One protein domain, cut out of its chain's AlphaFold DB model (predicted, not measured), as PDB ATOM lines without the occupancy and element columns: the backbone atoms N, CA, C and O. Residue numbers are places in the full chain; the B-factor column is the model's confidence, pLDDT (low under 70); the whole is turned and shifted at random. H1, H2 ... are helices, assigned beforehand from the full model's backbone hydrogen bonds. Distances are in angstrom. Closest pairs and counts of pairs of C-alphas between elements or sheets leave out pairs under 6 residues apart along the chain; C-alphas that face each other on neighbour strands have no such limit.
ATOM      1  N   ARG A   2      25.828   4.913 -41.270       73.94
ATOM      2  CA  ARG A   2      26.967   5.207 -42.191       73.94
ATOM      3  C   ARG A   2      27.955   6.256 -41.649       73.94
ATOM      4  O   ARG A   2      29.161   6.118 -41.826       73.94
ATOM      5  N   SER A   3      27.442   7.289 -40.985       73.88
ATOM      6  CA  SER A   3      28.233   8.342 -40.340       73.88
ATOM      7  C   SER A   3      29.123   7.824 -39.203       73.88
ATOM      8  O   SER A   3      30.299   8.173 -39.168       73.88
ATOM      9  N   ALA A   4      28.590   6.974 -38.321       77.25
ATOM     10  CA  ALA A   4      29.329   6.376 -37.207       77.25
ATOM     11  C   ALA A   4      30.442   5.441 -37.714       77.25
ATOM     12  O   ALA A   4      31.597   5.589 -37.332       77.25
ATOM     13  N   ARG A   5      30.154   4.593 -38.716       82.56
ATOM     14  CA  ARG A   5      31.187   3.765 -39.374       82.56
ATOM     15  C   ARG A   5      32.335   4.588 -39.969       82.56
ATOM     16  O   ARG A   5      33.484   4.171 -39.899       82.56
ATOM     17  N   ARG A   6      32.048   5.762 -40.548       85.56
ATOM     18  CA  ARG A   6      33.097   6.684 -41.026       85.56
ATOM     19  C   ARG A   6      33.905   7.299 -39.880       85.56
ATOM     20  O   ARG A   6      35.075   7.613 -40.080       85.56
ATOM     21  N   ALA A   7      33.302   7.499 -38.708       84.62
ATOM     22  CA  ALA A   7      34.000   7.994 -37.526       84.62
ATOM     23  C   ALA A   7      34.988   6.948 -36.977       84.62
ATOM     24  O   ALA A   7      36.119   7.301 -36.666       84.62
ATOM     25  N   ALA A   8      34.609   5.669 -36.986       88.69
ATOM     26  CA  ALA A   8      35.445   4.528 -36.601       88.69
ATOM     27  C   ALA A   8      36.123   3.825 -37.802       88.69
ATOM     28  O   ALA A   8      36.250   2.602 -37.838       88.69
ATOM     29  N   SER A   9      36.509   4.578 -38.838       91.88
ATOM     30  CA  SER A   9      37.053   3.990 -40.070       91.88
ATOM     31  C   SER A   9      38.445   3.379 -39.869       91.88
ATOM     32  O   SER A   9      39.289   4.000 -39.224       91.88
ATOM     33  N   ALA A  10      38.732   2.260 -40.546       89.38
ATOM     34  CA  ALA A  10      40.053   1.618 -40.538       89.38
ATOM     35  C   ALA A  10      41.199   2.570 -40.933       89.38
ATOM     36  O   ALA A  10      42.283   2.505 -40.360       89.38
ATOM     37  N   GLN A  11      40.941   3.505 -41.857       91.81
ATOM     38  CA  GLN A  11      41.913   4.527 -42.251       91.81
ATOM     39  C   GLN A  11      42.321   5.422 -41.075       91.81
ATOM     40  O   GLN A  11      43.505   5.684 -40.890       91.81
ATOM     41  N   LEU A  12      41.352   5.875 -40.270       90.50
ATOM     42  CA  LEU A  12      41.641   6.670 -39.076       90.50
ATOM     43  C   LEU A  12      42.418   5.845 -38.047       90.50
ATOM     44  O   LEU A  12      43.382   6.356 -37.491       90.50
ATOM     45  N   GLY A  13      42.045   4.576 -37.845       89.75
ATOM     46  CA  GLY A  13      42.769   3.674 -36.947       89.75
ATOM     47  C   GLY A  13      44.237   3.506 -37.335       89.75
ATOM     48  O   GLY A  13      45.108   3.607 -36.476       89.75
ATOM     49  N   LYS A  14      44.527   3.349 -38.634       93.06
ATOM     50  CA  LYS A  14      45.903   3.291 -39.147       93.06
ATOM     51  C   LYS A  14      46.671   4.586 -38.863       93.06
ATOM     52  O   LYS A  14      47.761   4.527 -38.310       93.06
ATOM     53  N   THR A  15      46.081   5.745 -39.163       91.88
ATOM     54  CA  THR A  15      46.713   7.051 -38.905       91.88
ATOM     55  C   THR A  15      46.988   7.291 -37.416       91.88
ATOM     56  O   THR A  15      48.023   7.843 -37.062       91.88
ATOM     57  N   VAL A  16      46.072   6.880 -36.535       93.44
ATOM     58  CA  VAL A  16      46.247   6.988 -35.078       93.44
ATOM     59  C   VAL A  16      47.349   6.048 -34.581       93.44
ATOM     60  O   VAL A  16      48.179   6.459 -33.775       93.44
ATOM     61  N   ALA A  17      47.396   4.813 -35.088       90.56
ATOM     62  CA  ALA A  17      48.442   3.851 -34.743       90.56
ATOM     63  C   ALA A  17      49.837   4.325 -35.188       90.56
ATOM     64  O   ALA A  17      50.785   4.226 -34.418       90.56
ATOM     65  N   GLU A  18      49.948   4.888 -36.396       91.62
ATOM     66  CA  GLU A  18      51.199   5.442 -36.936       91.62
ATOM     67  C   GLU A  18      51.697   6.664 -36.150       91.62
ATOM     68  O   GLU A  18      52.903   6.851 -36.017       91.62
ATOM     69  N   ALA A  19      50.787   7.485 -35.614       90.38
ATOM     70  CA  ALA A  19      51.148   8.654 -34.813       90.38
ATOM     71  C   ALA A  19      51.677   8.292 -33.413       90.38
ATOM     72  O   ALA A  19      52.409   9.083 -32.826       90.38
ATOM     73  N   GLY A  20      51.300   7.127 -32.870       87.88
ATOM     74  CA  GLY A  20      51.759   6.651 -31.559       87.88
ATOM     75  C   GLY A  20      51.292   7.483 -30.355       87.88
ATOM     76  O   GLY A  20      51.802   7.293 -29.256       87.88
ATOM     77  N   ASP A  21      50.342   8.400 -30.548       92.94
ATOM     78  CA  ASP A  21      49.840   9.295 -29.503       92.94
ATOM     79  C   ASP A  21      48.780   8.575 -28.632       92.94
ATOM     80  O   ASP A  21      47.771   8.098 -29.170       92.94
ATOM     81  N   PRO A  22      48.985   8.462 -27.305       91.62
ATOM     82  CA  PRO A  22      48.082   7.723 -26.422       91.62
ATOM     83  C   PRO A  22      46.694   8.373 -26.299       91.62
ATOM     84  O   PRO A  22      45.692   7.659 -26.226       91.62
ATOM     85  N   ASP A  23      46.601   9.704 -26.359       92.62
ATOM     86  CA  ASP A  23      45.325  10.424 -26.310       92.62
ATOM     87  C   ASP A  23      44.546  10.230 -27.621       92.62
ATOM     88  O   ASP A  23      43.325  10.035 -27.626       92.62
ATOM     89  N   ALA A  24      45.251  10.198 -28.757       92.81
ATOM     90  CA  ALA A  24      44.661   9.860 -30.046       92.81
ATOM     91  C   ALA A  24      44.103   8.428 -30.066       92.81
ATOM     92  O   ALA A  24      43.015   8.203 -30.610       92.81
ATOM     93  N   GLN A  25      44.823   7.470 -29.470       95.12
ATOM     94  CA  GLN A  25      44.390   6.075 -29.342       95.12
ATOM     95  C   GLN A  25      43.148   5.950 -28.453       95.12
ATOM     96  O   GLN A  25      42.172   5.316 -28.865       95.12
ATOM     97  N   ALA A  26      43.132   6.611 -27.292       93.62
ATOM     98  CA  ALA A  26      41.985   6.620 -26.384       93.62
ATOM     99  C   ALA A  26      40.734   7.254 -27.023       93.62
ATOM    100  O   ALA A  26      39.628   6.710 -26.928       93.62
ATOM    101  N   ALA A  27      40.899   8.373 -27.737       94.00
ATOM    102  CA  ALA A  27      39.813   9.016 -28.471       94.00
ATOM    103  C   ALA A  27      39.289   8.136 -29.623       94.00
ATOM    104  O   ALA A  27      38.082   8.083 -29.872       94.00
ATOM    105  N   TYR A  28      40.166   7.412 -30.327       95.56
ATOM    106  CA  TYR A  28      39.751   6.485 -31.380       95.56
ATOM    107  C   TYR A  28      39.009   5.257 -30.828       95.56
ATOM    108  O   TYR A  28      37.970   4.889 -31.379       95.56
ATOM    109  N   ALA A  29      39.470   4.677 -29.716       95.56
ATOM    110  CA  ALA A  29      38.776   3.582 -29.031       95.56
ATOM    111  C   ALA A  29      37.356   3.998 -28.606       95.56
ATOM    112  O   ALA A  29      36.383   3.296 -28.883       95.56
ATOM    113  N   ASN A  30      37.212   5.209 -28.061       95.44
ATOM    114  CA  ASN A  30      35.908   5.799 -27.755       95.44
ATOM    115  C   ASN A  30      35.019   5.965 -28.999       95.44
ATOM    116  O   ASN A  30      33.824   5.672 -28.963       95.44
ATOM    117  N   ALA A  31      35.585   6.372 -30.141       95.00
ATOM    118  CA  ALA A  31      34.832   6.451 -31.395       95.00
ATOM    119  C   ALA A  31      34.304   5.074 -31.852       95.00
ATOM    120  O   ALA A  31      33.187   4.987 -32.377       95.00
ATOM    121  N   GLN A  32      35.071   3.999 -31.642       96.56
ATOM    122  CA  GLN A  32      34.632   2.625 -31.914       96.56
ATOM    123  C   GLN A  32      33.518   2.190 -30.952       96.56
ATOM    124  O   GLN A  32      32.492   1.677 -31.403       96.56
ATOM    125  N   ALA A  33      33.677   2.466 -29.658       95.31
ATOM    126  CA  ALA A  33      32.709   2.133 -28.617       95.31
ATOM    127  C   ALA A  33      31.346   2.824 -28.833       95.31
ATOM    128  O   ALA A  33      30.299   2.177 -28.759       95.31
ATOM    129  N   TRP A  34      31.343   4.111 -29.197       95.81
ATOM    130  CA  TRP A  34      30.123   4.831 -29.581       95.81
ATOM    131  C   TRP A  34      29.514   4.323 -30.896       95.81
ATOM    132  O   TRP A  34      28.292   4.317 -31.060       95.81
ATOM    133  N   THR A  35      30.340   3.858 -31.838       95.12
ATOM    134  CA  THR A  35      29.857   3.256 -33.093       95.12
ATOM    135  C   THR A  35      29.150   1.923 -32.848       95.12
ATOM    136  O   THR A  35      28.132   1.666 -33.491       95.12
ATOM    137  N   ALA A  36      29.643   1.101 -31.918       93.88
ATOM    138  CA  ALA A  36      28.969  -0.127 -31.499       93.88
ATOM    139  C   ALA A  36      27.606   0.186 -30.862       93.88
ATOM    140  O   ALA A  36      26.587  -0.268 -31.371       93.88
ATOM    141  N   ARG A  37      27.563   1.096 -29.881       93.56
ATOM    142  CA  ARG A  37      26.307   1.532 -29.238       93.56
ATOM    143  C   ARG A  37      25.299   2.129 -30.225       93.56
ATOM    144  O   ARG A  37      24.101   1.915 -30.099       93.56
ATOM    145  N   THR A  38      25.773   2.848 -31.246       93.00
ATOM    146  CA  THR A  38      24.917   3.348 -32.341       93.00
ATOM    147  C   THR A  38      24.215   2.209 -33.080       93.00
ATOM    148  O   THR A  38      23.066   2.363 -33.483       93.00
ATOM    149  N   ARG A  39      24.918   1.100 -33.335       92.81
ATOM    150  CA  ARG A  39      24.332  -0.074 -33.988       92.81
ATOM    151  C   ARG A  39      23.302  -0.717 -33.065       92.81
ATOM    152  O   ARG A  39      22.186  -0.931 -33.516       92.81
ATOM    153  N   ASP A  40      23.659  -0.938 -31.806       92.44
ATOM    154  CA  ASP A  40      22.789  -1.618 -30.845       92.44
ATOM    155  C   ASP A  40      21.487  -0.815 -30.611       92.44
ATOM    156  O   ASP A  40      20.402  -1.385 -30.571       92.44
ATOM    157  N   ALA A  41      21.562   0.524 -30.578       89.56
ATOM    158  CA  ALA A  41      20.384   1.395 -30.511       89.56
ATOM    159  C   ALA A  41      19.482   1.296 -31.759       89.56
ATOM    160  O   ALA A  41      18.263   1.272 -31.628       89.56
ATOM    161  N   LEU A  42      20.058   1.190 -32.965       86.56
ATOM    162  CA  LEU A  42      19.274   1.000 -34.198       86.56
ATOM    163  C   LEU A  42      18.608  -0.375 -34.251       86.56
ATOM    164  O   LEU A  42      17.487  -0.487 -34.732       86.56
ATOM    165  N   GLU A  43      19.291  -1.413 -33.769       88.38
ATOM    166  CA  GLU A  43      18.730  -2.765 -33.664       88.38
ATOM    167  C   GLU A  43      17.577  -2.821 -32.648       88.38
ATOM    168  O   GLU A  43      16.624  -3.568 -32.849       88.38
ATOM    169  N   ALA A  44      17.620  -1.979 -31.611       87.44
ATOM    170  CA  ALA A  44      16.544  -1.809 -30.635       87.44
ATOM    171  C   ALA A  44      15.414  -0.857 -31.085       87.44
ATOM    172  O   ALA A  44      14.444  -0.686 -30.350       87.44
ATOM    173  N   GLY A  45      15.525  -0.224 -32.259       82.88
ATOM    174  CA  GLY A  45      14.540   0.749 -32.753       82.88
ATOM    175  C   GLY A  45      14.592   2.131 -32.081       82.88
ATOM    176  O   GLY A  45      13.661   2.916 -32.238       82.88
ATOM    177  N   ASP A  46      15.662   2.454 -31.348       86.00
ATOM    178  CA  ASP A  46      15.858   3.754 -30.695       86.00
ATOM    179  C   ASP A  46      16.684   4.702 -31.585       86.00
ATOM    180  O   ASP A  46      17.904   4.867 -31.446       86.00
ATOM    181  N   ASP A  47      15.999   5.331 -32.542       81.94
ATOM    182  CA  ASP A  47      16.603   6.237 -33.528       81.94
ATOM    183  C   ASP A  47      17.186   7.522 -32.910       81.94
ATOM    184  O   ASP A  47      18.121   8.125 -33.461       81.94
ATOM    185  N   ASP A  48      16.658   7.963 -31.768       84.06
ATOM    186  CA  ASP A  48      17.104   9.171 -31.070       84.06
ATOM    187  C   ASP A  48      18.438   8.933 -30.367       84.06
ATOM    188  O   ASP A  48      19.409   9.670 -30.601       84.06
ATOM    189  N   ARG A  49      18.546   7.842 -29.599       88.12
ATOM    190  CA  ARG A  49      19.828   7.435 -29.014       88.12
ATOM    191  C   ARG A  49      20.840   7.066 -30.083       88.12
ATOM    192  O   ARG A  49      21.997   7.480 -29.990       88.12
ATOM    193  N   ALA A  50      20.424   6.374 -31.143       88.69
ATOM    194  CA  ALA A  50      21.311   6.061 -32.257       88.69
ATOM    195  C   ALA A  50      21.938   7.320 -32.882       88.69
ATOM    196  O   ALA A  50      23.126   7.322 -33.228       88.69
ATOM    197  N   ARG A  51      21.173   8.409 -33.023       87.12
ATOM    198  CA  ARG A  51      21.691   9.698 -33.511       87.12
ATOM    199  C   ARG A  51      22.689  10.319 -32.544       87.12
ATOM    200  O   ARG A  51      23.775  10.705 -32.982       87.12
ATOM    201  N   MET A  52      22.345  10.380 -31.260       90.38
ATOM    202  CA  MET A  52      23.223  10.912 -30.217       90.38
ATOM    203  C   MET A  52      24.565  10.168 -30.182       90.38
ATOM    204  O   MET A  52      25.630  10.785 -30.272       90.38
ATOM    205  N   TYR A  53      24.529   8.833 -30.157       93.19
ATOM    206  CA  TYR A  53      25.722   7.987 -30.143       93.19
ATOM    207  C   TYR A  53      26.560   8.146 -31.417       93.19
ATOM    208  O   TYR A  53      27.790   8.232 -31.349       93.19
ATOM    209  N   ALA A  54      25.922   8.284 -32.583       90.94
ATOM    210  CA  ALA A  54      26.634   8.534 -33.833       90.94
ATOM    211  C   ALA A  54      27.365   9.887 -33.835       90.94
ATOM    212  O   ALA A  54      28.431  10.008 -34.446       90.94
ATOM    213  N   ASP A  55      26.807  10.911 -33.187       90.62
ATOM    214  CA  ASP A  55      27.448  12.217 -33.047       90.62
ATOM    215  C   ASP A  55      28.572  12.201 -32.008       90.62
ATOM    216  O   ASP A  55      29.628  12.792 -32.252       90.62
ATOM    217  N   ASN A  56      28.420  11.451 -30.917       93.38
ATOM    218  CA  ASN A  56      29.498  11.211 -29.960       93.38
ATOM    219  C   ASN A  56      30.686  10.502 -30.629       93.38
ATOM    220  O   ASN A  56      31.812  10.994 -30.540       93.38
ATOM    221  N   ALA A  57      30.438   9.476 -31.454       93.69
ATOM    222  CA  ALA A  57      31.480   8.838 -32.262       93.69
ATOM    223  C   ALA A  57      32.235   9.846 -33.153       93.69
ATOM    224  O   ALA A  57      33.464   9.794 -33.263       93.69
ATOM    225  N   LYS A  58      31.530  10.808 -33.771       93.19
ATOM    226  CA  LYS A  58      32.164  11.869 -34.580       93.19
ATOM    227  C   LYS A  58      33.008  12.820 -33.737       93.19
ATOM    228  O   LYS A  58      34.083  13.200 -34.202       93.19
ATOM    229  N   LYS A  59      32.541  13.223 -32.547       93.25
ATOM    230  CA  LYS A  59      33.300  14.087 -31.622       93.25
ATOM    231  C   LYS A  59      34.617  13.408 -31.230       93.25
ATOM    232  O   LYS A  59      35.671  14.023 -31.377       93.25
ATOM    233  N   CYS A  60      34.572  12.126 -30.867       93.94
ATOM    234  CA  CYS A  60      35.755  11.324 -30.543       93.94
ATOM    235  C   CYS A  60      36.700  11.182 -31.751       93.94
ATOM    236  O   CYS A  60      37.897  11.434 -31.644       93.94
ATOM    237  N   ALA A  61      36.169  10.905 -32.949       93.50
ATOM    238  CA  ALA A  61      36.977  10.842 -34.170       93.50
ATOM    239  C   ALA A  61      37.598  12.198 -34.562       93.50
ATOM    240  O   ALA A  61      38.661  12.249 -35.179       93.50
ATOM    241  N   ALA A  62      36.935  13.317 -34.261       92.81
ATOM    242  CA  ALA A  62      37.494  14.653 -34.453       92.81
ATOM    243  C   ALA A  62      38.613  14.948 -33.442       92.81
ATOM    244  O   ALA A  62      39.632  15.513 -33.840       92.81
ATOM    245  N   ALA A  63      38.455  14.520 -32.186       93.62
ATOM    246  CA  ALA A  63      39.487  14.620 -31.159       93.62
ATOM    247  C   ALA A  63      40.722  13.781 -31.512       93.62
ATOM    248  O   ALA A  63      41.820  14.325 -31.542       93.62
ATOM    249  N   ALA A  64      40.547  12.521 -31.929       93.06
ATOM    250  CA  ALA A  64      41.650  11.670 -32.386       93.06
ATOM    251  C   ALA A  64      42.466  12.338 -33.510       93.06
ATOM    252  O   ALA A  64      43.692  12.381 -33.467       93.06
ATOM    253  N   ARG A  65      41.792  12.959 -34.492       94.06
ATOM    254  CA  ARG A  65      42.464  13.727 -35.560       94.06
ATOM    255  C   ARG A  65      43.165  14.993 -35.061       94.06
ATOM    256  O   ARG A  65      44.080  15.457 -35.736       94.06
ATOM    257  N   ALA A  66      42.706  15.600 -33.969       92.88
ATOM    258  CA  ALA A  66      43.362  16.760 -33.373       92.88
ATOM    259  C   ALA A  66      44.671  16.341 -32.689       92.88
ATOM    260  O   ALA A  66      45.708  16.919 -33.014       92.88
ATOM    261  N   TYR A  67      44.634  15.288 -31.867       93.69
ATOM    262  CA  TYR A  67      45.810  14.743 -31.180       93.69
ATOM    263  C   TYR A  67      46.884  14.260 -32.156       93.69
ATOM    264  O   TYR A  67      48.023  14.694 -32.061       93.69
ATOM    265  N   VAL A  68      46.502  13.525 -33.210       92.69
ATOM    266  CA  VAL A  68      47.420  13.142 -34.309       92.69
ATOM    267  C   VAL A  68      48.150  14.350 -34.919       92.69
ATOM    268  O   VAL A  68      49.264  14.227 -35.417       92.69
ATOM    269  N   ARG A  69      47.532  15.538 -34.910       93.94
ATOM    270  CA  ARG A  69      48.118  16.784 -35.434       93.94
ATOM    271  C   ARG A  69      48.867  17.592 -34.364       93.94
ATOM    272  O   ARG A  69      49.160  18.759 -34.617       93.94
ATOM    273  N   GLY A  70      49.108  17.030 -33.179       90.00
ATOM    274  CA  GLY A  70      49.710  17.718 -32.035       90.00
ATOM    275  C   GLY A  70      48.845  18.851 -31.475       90.00
ATOM    276  O   GLY A  70      49.372  19.819 -30.931       90.00
ATOM    277  N   LYS A  71      47.519  18.796 -31.666       90.88
ATOM    278  CA  LYS A  71      46.577  19.822 -31.194       90.88
ATOM    279  C   LYS A  71      45.654  19.253 -30.133       90.88
ATOM    280  O   LYS A  71      45.128  18.157 -30.289       90.88
ATOM    281  N   GLN A  72      45.340  20.066 -29.130       86.81
ATOM    282  CA  GLN A  72      44.245  19.737 -28.229       86.81
ATOM    283  C   GLN A  72      42.877  19.986 -28.886       86.81
ATOM    284  O   GLN A  72      42.704  20.964 -29.631       86.81
ATOM    285  N   PRO A  73      41.885  19.116 -28.638       85.81
ATOM    286  CA  PRO A  73      40.518  19.353 -29.069       85.81
ATOM    287  C   PRO A  73      39.928  20.578 -28.355       85.81
ATOM    288  O   PRO A  73      40.157  20.813 -27.176       85.81
ATOM    289  N   LYS A  74      39.125  21.369 -29.077       76.19
ATOM    290  CA  LYS A  74      38.511  22.604 -28.543       76.19
ATOM    291  C   LYS A  74      37.478  22.362 -27.433       76.19
ATOM    292  O   LYS A  74      37.083  23.308 -26.761       76.19
ATOM    293  N   LYS A  75      36.974  21.135 -27.314       80.19
ATOM    294  CA  LYS A  75      36.010  20.691 -26.304       80.19
ATOM    295  C   LYS A  75      36.356  19.252 -25.901       80.19
ATOM    296  O   LYS A  75      36.841  18.523 -26.773       80.19
ATOM    297  N   PRO A  76      36.076  18.834 -24.655       84.56
ATOM    298  CA  PRO A  76      36.178  17.433 -24.256       84.56
ATOM    299  C   PRO A  76      35.338  16.536 -25.174       84.56
ATOM    300  O   PRO A  76      34.253  16.933 -25.613       84.56
ATOM    301  N   TYR A  77      35.849  15.346 -25.496       88.19
ATOM    302  CA  TYR A  77      35.072  14.324 -26.194       88.19
ATOM    303  C   TYR A  77      34.378  13.413 -25.168       88.19
ATOM    304  O   TYR A  77      34.932  13.194 -24.095       88.19
ATOM    305  N   PRO A  78      33.167  12.914 -25.468       89.69
ATOM    306  CA  PRO A  78      32.400  12.100 -24.530       89.69
ATOM    307  C   PRO A  78      33.013  10.705 -24.379       89.69
ATOM    308  O   PRO A  78      33.298  10.045 -25.385       89.69
ATOM    309  N   ASP A  79      33.177  10.261 -23.136       90.38
ATOM    310  CA  ASP A  79      33.598   8.900 -22.809       90.38
ATOM    311  C   ASP A  79      32.407   7.942 -22.954       90.38
ATOM    312  O   ASP A  79      31.313   8.207 -22.458       90.38
ATOM    313  N   ALA A  80      32.597   6.854 -23.696       87.25
ATOM    314  CA  ALA A  80      31.574   5.854 -23.954       87.25
ATOM    315  C   ALA A  80      31.225   5.027 -22.710       87.25
ATOM    316  O   ALA A  80      30.138   4.442 -22.668       87.25
ATOM    317  N   ASP A  81      32.112   4.990 -21.716       88.81
ATOM    318  CA  ASP A  81      31.903   4.262 -20.466       88.81
ATOM    319  C   ASP A  81      31.437   5.174 -19.316       88.81
ATOM    320  O   ASP A  81      31.096   4.676 -18.244       88.81
ATOM    321  N   ASP A  82      31.337   6.491 -19.545       89.38
ATOM    322  CA  ASP A  82      30.767   7.440 -18.585       89.38
ATOM    323  C   ASP A  82      29.235   7.271 -18.485       89.38
ATOM    324  O   ASP A  82      28.509   7.538 -19.454       89.38
ATOM    325  N   PRO A  83      28.697   6.882 -17.309       83.81
ATOM    326  CA  PRO A  83      27.259   6.754 -17.102       83.81
ATOM    327  C   PRO A  83      26.489   8.053 -17.361       83.81
ATOM    328  O   PRO A  83      25.332   7.996 -17.775       83.81
ATOM    329  N   ALA A  84      27.096   9.224 -17.140       84.56
ATOM    330  CA  ALA A  84      26.444  10.501 -17.409       84.56
ATOM    331  C   ALA A  84      26.250  10.725 -18.917       84.56
ATOM    332  O   ALA A  84      25.166  11.124 -19.336       84.56
ATOM    333  N   ALA A  85      27.248  10.388 -19.739       82.00
ATOM    334  CA  ALA A  85      27.159  10.469 -21.198       82.00
ATOM    335  C   ALA A  85      26.177   9.443 -21.799       82.00
ATOM    336  O   ALA A  85      25.588   9.679 -22.854       82.00
ATOM    337  N   LEU A  86      25.983   8.298 -21.135       83.38
ATOM    338  CA  LEU A  86      25.008   7.280 -21.543       83.38
ATOM    339  C   LEU A  86      23.566   7.653 -21.185       83.38
ATOM    340  O   LEU A  86      22.649   7.309 -21.933       83.38
ATOM    341  N   ASN A  87      23.385   8.344 -20.058       81.81
ATOM    342  CA  ASN A  87      22.091   8.792 -19.545       81.81
ATOM    343  C   ASN A  87      21.698  10.197 -20.030       81.81
ATOM    344  O   ASN A  87      20.636  10.693 -19.653       81.81
ATOM    345  N   GLU A  88      22.534  10.841 -20.850       84.50
ATOM    346  CA  GLU A  88      22.211  12.119 -21.477       84.50
ATOM    347  C   GLU A  88      20.929  11.971 -22.310       84.50
ATOM    348  O   GLU A  88      20.768  11.026 -23.091       84.50
TER     349      GLU A  88
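AT A GLANCE: This is residues 2 to 88 of the 431 residues of the protein "ADPrib_exo_Tox domain-containing protein" of Streptomyces luteus (UniProt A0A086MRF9). Two long helices, H3 and H4, lie side by side as a hairpin; H1 and H2 follow each other along one side, and residues 68 to 82 fold back along the opposite side to short H5. The printed part has 87 residues with five named helices, H1 to H5 in order, all helix. It is compact, radius of gyration of the C-alphas 12.5 A, spanning 38 by 25 by 17 A.

IN THESE COORDINATES: H1, residues 2 to 7, begins at C-alpha 2 (26.967, 5.207, -42.191). H2 is residues 10 to 19. H3, residues 22 to 43, spans 32.0 A between end C-alphas; H4, residues 47 to 67, 30.5 A. H5, residues 83 to 86, ends at C-alpha 86 (25.008, 7.280, -21.543).

HOW THE PARTS SIT: H3 and H4 touch, opposite ways at a shallow tilt of 14 degrees; their closest C-alphas, Ala 31 and Ala 57, are 4.2 A apart. H2, H3 and H4 form an up-and-down bundle, each running against the one before. H1 touches residues 54 to 61 of H4 alone, closest C-alphas Ala 4 and Ala 54, 4.8 A. H5 and H4 are near each other, with 6 C-alpha pairs within 10 A. Every O i to N i+4 pair in H1 to H4 is within hydrogen-bond range; H5 is too short for one.

THE WHOLE: The farthest C-alphas, Gly 45 and Gly 70, are 39.1 A apart. The printed part has no cut; the H4 to H5 link is long. No printed residue is under 70 in pLDDT.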